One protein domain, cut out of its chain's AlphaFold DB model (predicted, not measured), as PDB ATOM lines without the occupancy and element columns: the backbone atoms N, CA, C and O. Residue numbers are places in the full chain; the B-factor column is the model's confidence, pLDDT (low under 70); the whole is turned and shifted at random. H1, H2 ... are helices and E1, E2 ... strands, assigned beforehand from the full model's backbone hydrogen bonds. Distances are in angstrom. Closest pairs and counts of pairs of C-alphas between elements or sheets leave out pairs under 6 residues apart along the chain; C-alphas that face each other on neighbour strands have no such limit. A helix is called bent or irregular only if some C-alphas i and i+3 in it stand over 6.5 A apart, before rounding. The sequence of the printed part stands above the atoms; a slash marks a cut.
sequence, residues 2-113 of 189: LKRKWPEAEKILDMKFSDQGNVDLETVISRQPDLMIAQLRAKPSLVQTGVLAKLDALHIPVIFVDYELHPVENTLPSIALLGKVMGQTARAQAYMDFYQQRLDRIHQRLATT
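AT A GLANCE: This is residues 2 to 113 of the 189 residues of the protein "Ferrichrome/ferrioxamine B periplasmic transporter" of Leclercia adecarboxylata (UniProt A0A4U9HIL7). What shape do these coordinates draw? A small ribbon of two parallel strands, E1 and E2, lies near the middle of a loose, elongated model, with the short helices H3, H4 and H5 toward one end and a helical hairpin, H6 and H7, toward the other; H6 packs on E2. Residues 3 to 9, of which 3 to 5 belong to H1 and 7 to 9 to H2, and residues 104 to 113, of which 104 to 111 belong to H7, stick out. What are its make-up and size? The printed part has 112 residues, mostly helix, with seven named helices and two named strands in the order H1 H2 H3 E1 H4 H5 E2 H6 H7. The radius of gyration of the C-alphas is 17.4 A and the spans are 54 by 35 by 25 A.

HOW THE PARTS SIT: How do the first helices stand? H1, residues 2 to 5, and H2, residues 7 to 11, only just touch, with 3 pairs of C-alphas within 8 A, and only at the corner by their link; the closest C-alphas, of Lys 3 and Ala 9, are 6.2 A apart. H2 is apart from H3, residues 25 to 30. What joins the strands? E1, residues 36 to 39, and E2, residues 62 to 65, are parallel at 33 degrees, with N 63 and O 36 at 2.9 A and N 38 and O 63 at 3.0 A, within hydrogen-bond range. With H4, residues 40 to 48, and H5, residues 51 to 57, they form a strand-helix-strand unit, parallel neighbour strands with helices between, whose crossover is right-handed. H5 is close but not clearly touching to H4, Leu 52 to Leu 46 being the closest C-alphas at 5.9 A, and likewise to H3, Val 51 to Leu 25 at 7.4 A. What follows E2? The closest C-alphas of E2 and H6, residues 71 to 85, are those of Val 65 and Ser 78, 4.9 A apart. H6 and H7, residues 89 to 111, form a helical hairpin, a shallow tilt of 11 degrees, opposite ways; they touch, H7 with residues 89 to 99 alone, and the closest C-alphas, of Gly 83 and Thr 89, are 4.4 A apart. How complete are the helix backbones? Every O i to N i+4 pair is within hydrogen-bond range in H3, H5 and H7; H4 has 3 of 5, H6 8 of 11, and H2 0 of 1 but 2 of 2 O i to N i+3 pairs, while H1 is too short for an i+4 pair.

IN THESE COORDINATES: Where are the anchor points? C-alpha 2, in H1, is at (17.822, 25.700, 80.111), and C-alpha 111, in H7, is at (-0.621, 54.940, 98.090). How long are the longer elements? From first to last C-alpha, H7 measures 32.1 A, H6 20.4 A, H4 13.9 A, E1 10.2 A and E2 10.1 A. H4 and H6 are irregular: C-alphas 41 and 44, and C-alphas 73 and 76, are 7.1 A apart.

THE WHOLE: How far does it reach? The two C-alphas farthest apart, of Ser 30 and Thr 112, are 55.6 A apart. Is it continuous and confident? The printed part has no cut; the link from H2 to H3, residues 12 to 24, is long and the other links are tight. The mean pLDDT of the printed part is 92.7, and no printed residue is under 70.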
ATOM      1  N   LEU A   2      16.994  26.022  78.926       74.31
ATOM      2  CA  LEU A   2      17.822  25.700  80.111       74.31
ATOM      3  C   LEU A   2      19.030  24.794  79.797       74.31
ATOM      4  O   LEU A   2      20.167  25.180  80.050       74.31
ATOM      5  N   LYS A   3      18.795  23.651  79.144       81.69
ATOM      6  CA  LYS A   3      19.823  22.640  78.819       81.69
ATOM      7  C   LYS A   3      20.987  23.156  77.961       81.69
ATOM      8  O   LYS A   3      22.101  22.667  78.074       81.69
ATOM      9  N   ARG A   4      20.758  24.193  77.145       89.94
ATOM     10  CA  ARG A   4      21.813  24.812  76.321       89.94
ATOM     11  C   ARG A   4      22.843  25.561  77.170       89.94
ATOM     12  O   ARG A   4      24.003  25.633  76.793       89.94
ATOM     13  N   LYS A   5      22.407  26.162  78.279       93.69
ATOM     14  CA  LYS A   5      23.270  26.938  79.180       93.69
ATOM     15  C   LYS A   5      23.802  26.091  80.337       93.69
ATOM     16  O   LYS A   5      24.905  26.343  80.804       93.69
ATOM     17  N   TRP A   6      23.037  25.087  80.765       92.94
ATOM     18  CA  TRP A   6      23.415  24.150  81.822       92.94
ATOM     19  C   TRP A   6      23.202  22.705  81.355       92.94
ATOM     20  O   TRP A   6      22.166  22.118  81.669       92.94
ATOM     21  N   PRO A   7      24.156  22.125  80.608       92.06
ATOM     22  CA  PRO A   7      24.054  20.741  80.137       92.06
ATOM     23  C   PRO A   7      23.936  19.730  81.286       92.06
ATOM     24  O   PRO A   7      23.191  18.763  81.196       92.06
ATOM     25  N   GLU A   8      24.585  20.006  82.418       90.50
ATOM     26  CA  GLU A   8      24.521  19.181  83.633       90.50
ATOM     27  C   GLU A   8      23.099  19.023  84.200       90.50
ATOM     28  O   GLU A   8      22.817  18.047  84.890       90.50
ATOM     29  N   ALA A   9      22.170  19.929  83.864       90.06
ATOM     30  CA  ALA A   9      20.770  19.809  84.267       90.06
ATOM     31  C   ALA A   9      20.088  18.559  83.681       90.06
ATOM     32  O   ALA A   9      19.066  18.128  84.204       90.06
ATOM     33  N   GLU A  10      20.640  17.957  82.622       88.94
ATOM     34  CA  GLU A  10      20.134  16.695  82.071       88.94
ATOM     35  C   GLU A  10      20.365  15.491  82.985       88.94
ATOM     36  O   GLU A  10      19.679  14.483  82.839       88.94
ATOM     37  N   LYS A  11      21.299  15.593  83.937       89.50
ATOM     38  CA  LYS A  11      21.590  14.527  84.905       89.50
ATOM     39  C   LYS A  11      20.645  14.551  86.108       89.50
ATOM     40  O   LYS A  11      20.662  13.621  86.912       89.50
ATOM     41  N   ILE A  12      19.843  15.607  86.250       89.56
ATOM     42  CA  ILE A  12      18.878  15.741  87.341       89.56
ATOM     43  C   ILE A  12      17.696  14.817  87.048       89.56
ATOM     44  O   ILE A  12      17.051  14.924  86.005       89.56
ATOM     45  N   LEU A  13      17.421  13.909  87.984       89.19
ATOM     46  CA  LEU A  13      16.276  13.009  87.921       89.19
ATOM     47  C   LEU A  13      14.965  13.811  87.901       89.19
ATOM     48  O   LEU A  13      14.734  14.661  88.760       89.19
ATOM     49  N   ASP A  14      14.087  13.491  86.954       88.69
ATOM     50  CA  ASP A  14      12.710  13.979  86.948       88.69
ATOM     51  C   ASP A  14      11.860  13.131  87.904       88.69
ATOM     52  O   ASP A  14      11.655  11.942  87.670       88.69
ATOM     53  N   MET A  15      11.357  13.757  88.970       87.88
ATOM     54  CA  MET A  15      10.546  13.114  90.013       87.88
ATOM     55  C   MET A  15       9.140  12.713  89.536       87.88
ATOM     56  O   MET A  15       8.384  12.120  90.307       87.88
ATOM     57  N   LYS A  16       8.749  13.099  88.310       86.38
ATOM     58  CA  LYS A  16       7.393  12.921  87.762       86.38
ATOM     59  C   LYS A  16       6.305  13.527  88.650       86.38
ATOM     60  O   LYS A  16       5.178  13.036  88.677       86.38
ATOM     61  N   PHE A  17       6.654  14.612  89.350       84.94
ATOM     62  CA  PHE A  17       5.732  15.305  90.238       84.94
ATOM     63  C   PHE A  17       4.542  15.876  89.460       84.94
ATOM     64  O   PHE A  17       4.730  16.558  88.451       84.94
ATOM     65  N   SER A  18       3.327  15.633  89.949       81.38
ATOM     66  CA  SER A  18       2.102  16.235  89.416       81.38
ATOM     67  C   SER A  18       1.314  16.969  90.499       81.38
ATOM     68  O   SER A  18       1.460  16.698  91.691       81.38
ATOM     69  N   ASP A  19       0.402  17.850  90.086       73.38
ATOM     70  CA  ASP A  19      -0.504  18.547  91.010       73.38
ATOM     71  C   ASP A  19      -1.426  17.592  91.794       73.38
ATOM     72  O   ASP A  19      -1.911  17.934  92.874       73.38
ATOM     73  N   GLN A  20      -1.607  16.364  91.297       77.38
ATOM     74  CA  GLN A  20      -2.331  15.288  91.981       77.38
ATOM     75  C   GLN A  20      -1.475  14.578  93.046       77.38
ATOM     76  O   GLN A  20      -1.925  13.624  93.669       77.38
ATOM     77  N   GLY A  21      -0.237  15.029  93.274       76.25
ATOM     78  CA  GLY A  21       0.671  14.448  94.263       76.25
ATOM     79  C   GLY A  21       1.343  13.153  93.808       76.25
ATOM     80  O   GLY A  21       1.934  12.468  94.644       76.25
ATOM     81  N   ASN A  22       1.271  12.816  92.514       83.62
ATOM     82  CA  ASN A  22       2.014  11.685  91.959       83.62
ATOM     83  C   ASN A  22       3.504  12.009  92.021       83.62
ATOM     84  O   ASN A  22       3.898  13.094  91.610       83.62
ATOM     85  N   VAL A  23       4.312  11.079  92.522       86.25
ATOM     86  CA  VAL A  23       5.778  11.144  92.553       86.25
ATOM     87  C   VAL A  23       6.287   9.737  92.285       86.25
ATOM     88  O   VAL A  23       5.764   8.788  92.868       86.25
ATOM     89  N   ASP A  24       7.316   9.601  91.452       89.12
ATOM     90  CA  ASP A  24       8.108   8.368  91.359       89.12
ATOM     91  C   ASP A  24       9.011   8.261  92.598       89.12
ATOM     92  O   ASP A  24      10.198   8.606  92.594       89.12
ATOM     93  N   LEU A  25       8.383   7.920  93.722       88.25
ATOM     94  CA  LEU A  25       8.982   8.053  95.041       88.25
ATOM     95  C   LEU A  25      10.113   7.045  95.245       88.25
ATOM     96  O   LEU A  25      11.130   7.386  95.840       88.25
ATOM     97  N   GLU A  26       9.968   5.834  94.720       88.88
ATOM     98  CA  GLU A  26      10.980   4.785  94.764       88.88
ATOM     99  C   GLU A  26      12.270   5.242  94.071       88.88
ATOM    100  O   GLU A  26      13.360   5.144  94.646       88.88
ATOM    101  N   THR A  27      12.157   5.822  92.872       89.94
ATOM    102  CA  THR A  27      13.327   6.335  92.149       89.94
ATOM    103  C   THR A  27      13.941   7.532  92.871       89.94
ATOM    104  O   THR A  27      15.168   7.640  92.938       89.94
ATOM    105  N   VAL A  28      13.130   8.402  93.478       90.75
ATOM    106  CA  VAL A  28      13.621   9.520  94.298       90.75
ATOM    107  C   VAL A  28      14.397   9.023  95.518       90.75
ATOM    108  O   VAL A  28      15.530   9.452  95.723       90.75
ATOM    109  N   ILE A  29      13.843   8.086  96.290       91.56
ATOM    110  CA  ILE A  29      14.492   7.527  97.486       91.56
ATOM    111  C   ILE A  29      15.798   6.816  97.119       91.56
ATOM    112  O   ILE A  29      16.775   6.925  97.857       91.56
ATOM    113  N   SER A  30      15.867   6.155  95.956       91.31
ATOM    114  CA  SER A  30      17.100   5.502  95.484       91.31
ATOM    115  C   SER A  30      18.287   6.466  95.331       91.31
ATOM    116  O   SER A  30      19.445   6.044  95.365       91.31
ATOM    117  N   ARG A  31      18.014   7.771  95.187       92.06
ATOM    118  CA  ARG A  31      19.030   8.829  95.127       92.06
ATOM    119  C   ARG A  31      19.479   9.331  96.497       92.06
ATOM    120  O   ARG A  31      20.354  10.186  96.523       92.06
ATOM    121  N   GLN A  32      18.929   8.788  97.584       92.56
ATOM    122  CA  GLN A  32      19.264   9.133  98.969       92.56
ATOM    123  C   GLN A  32      19.192  10.650  99.224       92.56
ATOM    124  O   GLN A  32      20.206  11.270  99.530       92.56
ATOM    125  N   PRO A  33      18.021  11.283  99.028       94.12
ATOM    126  CA  PRO A  33      17.892  12.716  99.238       94.12
ATOM    127  C   PRO A  33      17.960  13.056 100.731       94.12
ATOM    128  O   PRO A  33      17.286  12.430 101.544       94.12
ATOM    129  N   ASP A  34      18.694  14.114 101.070       96.00
ATOM    130  CA  ASP A  34      18.778  14.615 102.449       96.00
ATOM    131  C   ASP A  34      17.593  15.520 102.833       96.00
ATOM    132  O   ASP A  34      17.364  15.795 104.008       96.00
ATOM    133  N   LEU A  35      16.864  16.051 101.843       96.44
ATOM    134  CA  LEU A  35      15.781  17.018 102.030       96.44
ATOM    135  C   LEU A  35      14.857  17.043 100.809       96.44
ATOM    136  O   LEU A  35      15.321  17.150  99.673       96.44
ATOM    137  N   MET A  36      13.546  17.058 101.045       94.69
ATOM    138  CA  MET A  36      12.557  17.429 100.031       94.69
ATOM    139  C   MET A  36      12.059  18.859 100.271       94.69
ATOM    140  O   MET A  36      11.661  19.226 101.376       94.69
ATOM    141  N   ILE A  37      12.032  19.664  99.211       96.00
ATOM    142  CA  ILE A  37      11.473  21.020  99.218       96.00
ATOM    143  C   ILE A  37      10.243  21.018  98.316       96.00
ATOM    144  O   ILE A  37      10.348  20.702  97.132       96.00
ATOM    145  N   ALA A  38       9.083  21.372  98.862       94.19
ATOM    146  CA  ALA A  38       7.818  21.363  98.134       94.19
ATOM    147  C   ALA A  38       7.085  22.707  98.236       94.19
ATOM    148  O   ALA A  38       7.274  23.473  99.180       94.19
ATOM    149  N   GLN A  39       6.205  22.983  97.272       94.12
ATOM    150  CA  GLN A  39       5.257  24.089  97.394       94.12
ATOM    151  C   GLN A  39       4.201  23.772  98.448       94.12
ATOM    152  O   GLN A  39       3.656  22.668  98.467       94.12
ATOM    153  N   LEU A  40       3.841  24.753  99.273       94.88
ATOM    154  CA  LEU A  40       2.830  24.583 100.316       94.88
ATOM    155  C   LEU A  40       1.484  24.109  99.750       94.88
ATOM    156  O   LEU A  40       0.826  23.266 100.358       94.88
ATOM    157  N   ARG A  41       1.114  24.560  98.543       91.06
ATOM    158  CA  ARG A  41      -0.107  24.106  97.854       91.06
ATOM    159  C   ARG A  41      -0.149  22.602  97.573       91.06
ATOM    160  O   ARG A  41      -1.232  22.054  97.433       91.06
ATOM    161  N   ALA A  42       1.006  21.941  97.478       91.44
ATOM    162  CA  ALA A  42       1.098  20.506  97.216       91.44
ATOM    163  C   ALA A  42       0.899  19.659  98.480       91.44
ATOM    164  O   ALA A  42       0.734  18.445  98.382       91.44
ATOM    165  N   LYS A  43       0.917  20.276  99.670       93.50
ATOM    166  CA  LYS A  43       0.830  19.562 100.946       93.50
ATOM    167  C   LYS A  43      -0.400  18.645 101.041       93.50
ATOM    168  O   LYS A  43      -0.196  17.496 101.421       93.50
ATOM    169  N   PRO A  44      -1.634  19.062 100.677       93.62
ATOM    170  CA  PRO A  44      -2.793  18.171 100.735       93.62
ATOM    171  C   PRO A  44      -2.627  16.930  99.853       93.62
ATOM    172  O   PRO A  44      -2.837  15.819 100.334       93.62
ATOM    173  N   SER A  45      -2.170  17.102  98.609       92.44
ATOM    174  CA  SER A  45      -1.937  15.988  97.684       92.44
ATOM    175  C   SER A  45      -0.852  15.042  98.207       92.44
ATOM    176  O   SER A  45      -1.045  13.835  98.211       92.44
ATOM    177  N   LEU A  46       0.261  15.573  98.728       93.06
ATOM    178  CA  LEU A  46       1.357  14.767  99.288       93.06
ATOM    179  C   LEU A  46       0.965  14.010 100.570       93.06
ATOM    180  O   LEU A  46       1.510  12.939 100.843       93.06
ATOM    181  N   VAL A  47       0.039  14.559 101.365       94.62
ATOM    182  CA  VAL A  47      -0.573  13.850 102.500       94.62
ATOM    183  C   VAL A  47      -1.463  12.724 101.983       94.62
ATOM    184  O   VAL A  47      -1.317  11.585 102.419       94.62
ATOM    185  N   GLN A  48      -2.355  13.026 101.036       93.31
ATOM    186  CA  GLN A  48      -3.325  12.072 100.502       93.31
ATOM    187  C   GLN A  48      -2.656  10.872  99.821       93.31
ATOM    188  O   GLN A  48      -3.108   9.744  99.992       93.31
ATOM    189  N   THR A  49      -1.566  11.093  99.085       92.44
ATOM    190  CA  THR A  49      -0.813  10.021  98.415       92.44
ATOM    191  C   THR A  49       0.126   9.260  99.356       92.44
ATOM    192  O   THR A  49       0.757   8.284  98.947       92.44
ATOM    193  N   GLY A  50       0.240   9.680 100.621       93.25
ATOM    194  CA  GLY A  50       1.109   9.054 101.619       93.25
ATOM    195  C   GLY A  50       2.602   9.322 101.413       93.25
ATOM    196  O   GLY A  50       3.423   8.735 102.117       93.25
ATOM    197  N   VAL A  51       2.979  10.213 100.487       93.62
ATOM    198  CA  VAL A  51       4.386  10.561 100.219       93.62
ATOM    199  C   VAL A  51       5.057  11.108 101.477       93.62
ATOM    200  O   VAL A  51       6.156  10.670 101.813       93.62
ATOM    201  N   LEU A  52       4.388  12.004 102.214       94.75
ATOM    202  CA  LEU A  52       4.964  12.567 103.442       94.75
ATOM    203  C   LEU A  52       5.222  11.495 104.506       94.75
ATOM    204  O   LEU A  52       6.279  11.504 105.122       94.75
ATOM    205  N   ALA A  53       4.293  10.551 104.682       96.00
ATOM    206  CA  ALA A  53       4.441   9.472 105.659       96.00
ATOM    207  C   ALA A  53       5.604   8.529 105.309       96.00
ATOM    208  O   ALA A  53       6.350   8.104 106.186       96.00
ATOM    209  N   LYS A  54       5.791   8.225 104.018       94.69
ATOM    210  CA  LYS A  54       6.902   7.387 103.548       94.69
ATOM    211  C   LYS A  54       8.262   8.067 103.731       94.69
ATOM    212  O   LYS A  54       9.211   7.405 104.135       94.69
ATOM    213  N   LEU A  55       8.366   9.367 103.446       95.31
ATOM    214  CA  LEU A  55       9.606  10.127 103.650       95.31
ATOM    215  C   LEU A  55       9.954  10.261 105.138       95.31
ATOM    216  O   LEU A  55      11.113  10.086 105.506       95.31
ATOM    217  N   ASP A  56       8.953  10.483 105.991       96.44
ATOM    218  CA  ASP A  56       9.117  10.541 107.448       96.44
ATOM    219  C   ASP A  56       9.638   9.213 108.028       96.44
ATOM    220  O   ASP A  56      10.609   9.195 108.791       96.44
ATOM    221  N   ALA A  57       9.084   8.083 107.567       96.62
ATOM    222  CA  ALA A  57       9.547   6.741 107.933       96.62
ATOM    223  C   ALA A  57      11.006   6.457 107.520       96.62
ATOM    224  O   ALA A  57      11.646   5.578 108.094       96.62
ATOM    225  N   LEU A  58      11.531   7.199 106.542       95.81
ATOM    226  CA  LEU A  58      12.919   7.133 106.075       95.81
ATOM    227  C   LEU A  58      13.793   8.264 106.633       95.81
ATOM    228  O   LEU A  58      14.951   8.387 106.245       95.81
ATOM    229  N   HIS A  59      13.243   9.086 107.530       96.44
ATOM    230  CA  HIS A  59      13.907  10.237 108.143       96.44
ATOM    231  C   HIS A  59      14.392  11.285 107.131       96.44
ATOM    232  O   HIS A  59      15.359  12.003 107.383       96.44
ATOM    233  N   ILE A  60      13.693  11.402 105.999       97.19
ATOM    234  CA  ILE A  60      13.942  12.428 104.988       97.19
ATOM    235  C   ILE A  60      13.040  13.629 105.311       97.19
ATOM    236  O   ILE A  60      11.820  13.542 105.127       97.19
ATOM    237  N   PRO A  61      13.588  14.759 105.790       96.69
ATOM    238  CA  PRO A  61      12.788  15.926 106.123       96.69
ATOM    239  C   PRO A  61      12.124  16.521 104.879       96.69
ATOM    240  O   PRO A  61      12.692  16.549 103.783       96.69
ATOM    241  N   VAL A  62      10.923  17.067 105.071       96.44
ATOM    242  CA  VAL A  62      10.195  17.823 104.048       96.44
ATOM    243  C   VAL A  62       9.946  19.234 104.558       96.44
ATOM    244  O   VAL A  62       9.357  19.419 105.624       96.44
ATOM    245  N   ILE A  63      10.354  20.239 103.786       97.69
ATOM    246  CA  ILE A  63      10.009  21.638 104.050       97.69
ATOM    247  C   ILE A  63       9.079  22.178 102.972       97.69
ATOM    248  O   ILE A  63       9.143  21.789 101.804       97.69
ATOM    249  N   PHE A  64       8.239  23.126 103.376       97.62
ATOM    250  CA  PHE A  64       7.328  23.811 102.476       97.62
ATOM    251  C   PHE A  64       7.736  25.267 102.312       97.62
ATOM    252  O   PHE A  64       7.980  25.971 103.291       97.62
ATOM    253  N   VAL A  65       7.774  25.705 101.061       97.88
ATOM    254  CA  VAL A  65       7.881  27.110 100.672       97.88
ATOM    255  C   VAL A  65       6.570  27.549 100.042       97.88
ATOM    256  O   VAL A  65       5.837  26.732  99.485       97.88
ATOM    257  N   ASP A  66       6.270  28.835 100.126       96.69
ATOM    258  CA  ASP A  66       5.072  29.401  99.536       96.69
ATOM    259  C   ASP A  66       5.361  30.754  98.892       96.69
ATOM    260  O   ASP A  66       5.745  31.721  99.548       96.69
ATOM    261  N   TYR A  67       5.152  30.796  97.583       93.19
ATOM    262  CA  TYR A  67       5.064  32.020  96.791       93.19
ATOM    263  C   TYR A  67       3.744  32.079  96.014       93.19
ATOM    264  O   TYR A  67       3.598  32.908  95.116       93.19
ATOM    265  N   GLU A  68       2.806  31.167  96.287       90.88
ATOM    266  CA  GLU A  68       1.602  30.994  95.484       90.88
ATOM    267  C   GLU A  68       0.335  31.189  96.309       90.88
ATOM    268  O   GLU A  68      -0.500  31.981  95.906       90.88
ATOM    269  N   LEU A  69       0.160  30.541  97.459       90.38
ATOM    270  CA  LEU A  69      -1.057  30.704  98.258       90.38
ATOM    271  C   LEU A  69      -1.146  32.112  98.855       90.38
ATOM    272  O   LEU A  69      -2.164  32.780  98.680       90.38
ATOM    273  N   HIS A  70      -0.063  32.571  99.484       91.38
ATOM    274  CA  HIS A  70       0.055  33.905 100.078       91.38
ATOM    275  C   HIS A  70       1.363  34.568  99.612       91.38
ATOM    276  O   HIS A  70       2.352  34.612 100.347       91.38
ATOM    277  N   PRO A  71       1.427  35.024  98.346       90.62
ATOM    278  CA  PRO A  71       2.679  35.412  97.700       90.62
ATOM    279  C   PRO A  71       3.378  36.599  98.369       90.62
ATOM    280  O   PRO A  71       4.604  36.676  98.324       90.62
ATOM    281  N   VAL A  72       2.639  37.528  98.977       89.88
ATOM    282  CA  VAL A  72       3.231  38.723  99.597       89.88
ATOM    283  C   VAL A  72       3.694  38.434 101.017       89.88
ATOM    284  O   VAL A  72       4.768  38.872 101.420       89.88
ATOM    285  N   GLU A  73       2.924  37.641 101.750       91.81
ATOM    286  CA  GLU A  73       3.196  37.282 103.134       91.81
ATOM    287  C   GLU A  73       4.313  36.236 103.238       91.81
ATOM    288  O   GLU A  73       5.210  36.362 104.073       91.81
ATOM    289  N   ASN A  74       4.295  35.215 102.375       96.00
ATOM    290  CA  ASN A  74       5.108  34.015 102.567       96.00
ATOM    291  C   ASN A  74       6.381  33.947 101.717       96.00
ATOM    292  O   ASN A  74       7.268  33.152 102.047       96.00
ATOM    293  N   THR A  75       6.547  34.788 100.688       95.94
ATOM    294  CA  THR A  75       7.761  34.742  99.848       95.94
ATOM    295  C   THR A  75       9.023  35.020 100.670       95.94
ATOM    296  O   THR A  75       9.975  34.242 100.610       95.94
ATOM    297  N   LEU A  76       9.047  36.089 101.474       97.06
ATOM    298  CA  LEU A  76      10.229  36.445 102.271       97.06
ATOM    299  C   LEU A  76      10.571  35.386 103.340       97.06
ATOM    300  O   LEU A  76      11.725  34.946 103.363       97.06
ATOM    301  N   PRO A  77       9.617  34.896 104.163       97.94
ATOM    302  CA  PRO A  77       9.863  33.764 105.059       97.94
ATOM    303  C   PRO A  77      10.365  32.508 104.336       97.94
ATOM    304  O   PRO A  77      11.278  31.843 104.825       97.94
ATOM    305  N   SER A  78       9.821  32.203 103.154       98.31
ATOM    306  CA  SER A  78      10.231  31.045 102.354       98.31
ATOM    307  C   SER A  78      11.672  31.160 101.863       98.31
ATOM    308  O   SER A  78      12.434  30.199 101.954       98.31
ATOM    309  N   ILE A  79      12.088  32.339 101.389       98.31
ATOM    310  CA  ILE A  79      13.482  32.583 100.995       98.31
ATOM    311  C   ILE A  79      14.417  32.515 102.205       98.31
ATOM    312  O   ILE A  79      15.494  31.925 102.105       98.31
ATOM    313  N   ALA A  80      14.011  33.057 103.356       98.44
ATOM    314  CA  ALA A  80      14.790  32.952 104.586       98.44
ATOM    315  C   ALA A  80      14.987  31.485 105.006       98.44
ATOM    316  O   ALA A  80      16.093  31.088 105.378       98.44
ATOM    317  N   LEU A  81      13.931  30.668 104.910       98.25
ATOM    318  CA  LEU A  81      13.984  29.230 105.174       98.25
ATOM    319  C   LEU A  81      14.951  28.522 104.220       98.25
ATOM    320  O   LEU A  81      15.839  27.809 104.686       98.25
ATOM    321  N   LEU A  82      14.843  28.777 102.910       98.19
ATOM    322  CA  LEU A  82      15.765  28.244 101.900       98.19
ATOM    323  C   LEU A  82      17.217  28.646 102.182       98.19
ATOM    324  O   LEU A  82      18.117  27.815 102.112       98.19
ATOM    325  N   GLY A  83      17.452  29.903 102.561       98.19
ATOM    326  CA  GLY A  83      18.773  30.387 102.950       98.19
ATOM    327  C   GLY A  83      19.370  29.606 104.115       98.19
ATOM    328  O   GLY A  83      20.551  29.271 104.080       98.19
ATOM    329  N   LYS A  84      18.560  29.279 105.128       98.00
ATOM    330  CA  LYS A  84      19.005  28.490 106.284       98.00
ATOM    331  C   LYS A  84      19.333  27.051 105.895       98.00
ATOM    332  O   LYS A  84      20.438  26.601 106.177       98.00
ATOM    333  N   VAL A  85      18.417  26.349 105.224       97.44
ATOM    334  CA  VAL A  85      18.598  24.915 104.924       97.44
ATOM    335  C   VAL A  85      19.677  24.653 103.875       97.44
ATOM    336  O   VAL A  85      20.318  23.613 103.912       97.44
ATOM    337  N   MET A  86      19.924  25.607 102.972       96.44
ATOM    338  CA  MET A  86      20.968  25.486 101.950       96.44
ATOM    339  C   MET A  86      22.333  26.022 102.416       96.44
ATOM    340  O   MET A  86      23.287  25.991 101.640       96.44
ATOM    341  N   GLY A  87      22.439  26.583 103.629       97.62
ATOM    342  CA  GLY A  87      23.667  27.237 104.106       97.62
ATOM    343  C   GLY A  87      24.025  28.517 103.334       97.62
ATOM    344  O   GLY A  87      25.193  28.855 103.181       97.62
ATOM    345  N   GLN A  88      23.023  29.223 102.806       98.19
ATOM    346  CA  GLN A  88      23.151  30.384 101.915       98.19
ATOM    347  C   GLN A  88      22.483  31.639 102.501       98.19
ATOM    348  O   GLN A  88      21.844  32.414 101.786       98.19
ATOM    349  N   THR A  89      22.610  31.858 103.811       98.25
ATOM    350  CA  THR A  89      21.925  32.946 104.534       98.25
ATOM    351  C   THR A  89      22.246  34.333 103.981       98.25
ATOM    352  O   THR A  89      21.329  35.117 103.760       98.25
ATOM    353  N   ALA A  90      23.512  34.623 103.663       98.38
ATOM    354  CA  ALA A  90      23.911  35.909 103.079       98.38
ATOM    355  C   ALA A  90      23.265  36.154 101.702       98.38
ATOM    356  O   ALA A  90      22.797  37.253 101.407       98.38
ATOM    357  N   ARG A  91      23.186  35.112 100.864       98.38
ATOM    358  CA  ARG A  91      22.552  35.197  99.542       98.38
ATOM    359  C   ARG A  91      21.035  35.345  99.650       98.38
ATOM    360  O   ARG A  91      20.446  36.095  98.875       98.38
ATOM    361  N   ALA A  92      20.414  34.652 100.603       98.50
ATOM    362  CA  ALA A  92      18.996  34.810 100.897       98.50
ATOM    363  C   ALA A  92      18.690  36.231 101.385       98.50
ATOM    364  O   ALA A  92      17.780  36.853 100.846       98.50
ATOM    365  N   GLN A  93      19.497  36.778 102.300       98.56
ATOM    366  CA  GLN A  93      19.337  38.149 102.790       98.56
ATOM    367  C   GLN A  93      19.428  39.170 101.652       98.56
ATOM    368  O   GLN A  93      18.533  39.992 101.502       98.56
ATOM    369  N   ALA A  94      20.433  39.054 100.778       98.62
ATOM    370  CA  ALA A  94      20.570  39.948  99.629       98.62
ATOM    371  C   ALA A  94      19.337  39.921  98.702       98.62
ATOM    372  O   ALA A  94      18.922  40.957  98.179       98.62
ATOM    373  N   TYR A  95      18.728  38.746  98.500       98.31
ATOM    374  CA  TYR A  95      17.483  38.639  97.738       98.31
ATOM    375  C   TYR A  95      16.290  39.240  98.489       98.31
ATOM    376  O   TYR A  95      15.471  39.924  97.877       98.31
ATOM    377  N   MET A  96      16.186  38.996  99.797       98.25
ATOM    378  CA  MET A  96      15.117  39.541 100.635       98.25
ATOM    379  C   MET A  96      15.144  41.071 100.650       98.25
ATOM    380  O   MET A  96      14.103  41.686 100.437       98.25
ATOM    381  N   ASP A  97      16.322  41.678 100.798       98.44
ATOM    382  CA  ASP A  97      16.501  43.134 100.760       98.44
ATOM    383  C   ASP A  97      16.071  43.704  99.402       98.44
ATOM    384  O   ASP A  97      15.301  44.662  99.321       98.44
ATOM    385  N   PHE A  98      16.517  43.065  98.314       98.19
ATOM    386  CA  PHE A  98      16.123  43.427  96.953       98.19
ATOM    387  C   PHE A  98      14.605  43.336  96.735       98.19
ATOM    388  O   PHE A  98      14.012  44.207  96.090       98.19
ATOM    389  N   TYR A  99      13.976  42.278  97.245       95.81
ATOM    390  CA  TYR A  99      12.541  42.056  97.121       95.81
ATOM    391  C   TYR A  99      11.756  43.101  97.920       95.81
ATOM    392  O   TYR A  99      10.888  43.770  97.356       95.81
ATOM    393  N   GLN A 100      12.106  43.300  99.195       94.75
ATOM    394  CA  GLN A 100      11.436  44.248 100.084       94.75
ATOM    395  C   GLN A 100      11.531  45.677  99.545       94.75
ATOM    396  O   GLN A 100      10.512  46.348  99.413       94.75
ATOM    397  N   GLN A 101      12.717  46.106  99.100       96.75
ATOM    398  CA  GLN A 101      12.912  47.434  98.513       96.75
ATOM    399  C   GLN A 101      11.964  47.693  97.327       96.75
ATOM    400  O   GLN A 101      11.468  48.806  97.129       96.75
ATOM    401  N   ARG A 102      11.716  46.674  96.497       94.50
ATOM    402  CA  ARG A 102      10.818  46.788  95.341       94.50
ATOM    403  C   ARG A 102       9.355  46.774  95.745       94.50
ATOM    404  O   ARG A 102       8.591  47.560  95.184       94.50
ATOM    405  N   LEU A 103       8.985  45.917  96.690       90.56
ATOM    406  CA  LEU A 103       7.632  45.861  97.225       90.56
ATOM    407  C   LEU A 103       7.252  47.202  97.869       90.56
ATOM    408  O   LEU A 103       6.220  47.776  97.524       90.56
ATOM    409  N   ASP A 104       8.145  47.777  98.676       92.06
ATOM    410  CA  ASP A 104       7.954  49.091  99.296       92.06
ATOM    411  C   ASP A 104       7.771  50.186  98.246       92.06
ATOM    412  O   ASP A 104       6.851  51.000  98.335       92.06
ATOM    413  N   ARG A 105       8.597  50.183  97.192       93.19
ATOM    414  CA  ARG A 105       8.469  51.145  96.087       93.19
ATOM    415  C   ARG A 105       7.124  51.028  95.366       93.19
ATOM    416  O   ARG A 105       6.585  52.041  94.914       93.19
ATOM    417  N   ILE A 106       6.601  49.813  95.216       89.75
ATOM    418  CA  ILE A 106       5.280  49.568  94.630       89.75
ATOM    419  C   ILE A 106       4.200  50.136  95.556       89.75
ATOM    420  O   ILE A 106       3.408  50.966  95.110       89.75
ATOM    421  N   HIS A 107       4.223  49.787  96.845       87.94
ATOM    422  CA  HIS A 107       3.266  50.292  97.835       87.94
ATOM    423  C   HIS A 107       3.266  51.825  97.921       87.94
ATOM    424  O   HIS A 107       2.201  52.440  97.877       87.94
ATOM    425  N   GLN A 108       4.441  52.458  97.944       90.75
ATOM    426  CA  GLN A 108       4.582  53.918  97.974       90.75
ATOM    427  C   GLN A 108       3.915  54.598  96.772       90.75
ATOM    428  O   GLN A 108       3.199  55.583  96.936       90.75
ATOM    429  N   ARG A 109       4.111  54.074  95.554       89.62
ATOM    430  CA  ARG A 109       3.492  54.637  94.338       89.62
ATOM    431  C   ARG A 109       1.978  54.452  94.313       89.62
ATOM    432  O   ARG A 109       1.247  55.290  93.786       89.62
ATOM    433  N   LEU A 110       1.505  53.331  94.840       86.44
ATOM    434  CA  LEU A 110       0.086  53.001  94.850       86.44
ATOM    435  C   LEU A 110      -0.679  53.779  95.916       86.44
ATOM    436  O   LEU A 110      -1.829  54.133  95.674       86.44
ATOM    437  N   ALA A 111      -0.034  54.121  97.034       86.25
ATOM    438  CA  ALA A 111      -0.621  54.940  98.090       86.25
ATOM    439  C   ALA A 111      -1.117  56.307  97.582       86.25
ATOM    440  O   ALA A 111      -2.105  56.831  98.088       86.25
ATOM    441  N   THR A 112      -0.477  56.866  96.549       85.88
ATOM    442  CA  THR A 112      -0.853  58.158  95.950       85.88
ATOM    443  C   THR A 112      -1.703  58.025  94.681       85.88
ATOM    444  O   THR A 112      -2.014  59.027  94.041       85.88
ATOM    445  N   THR A 113      -2.056  56.806  94.262       84.50
ATOM    446  CA  THR A 113      -2.780  56.566  93.006       84.50
ATOM    447  C   THR A 113      -4.290  56.488  93.245       84.50
ATOM    448  O   THR A 113      -4.774  55.605  93.947       84.50
TER     449      THR A 113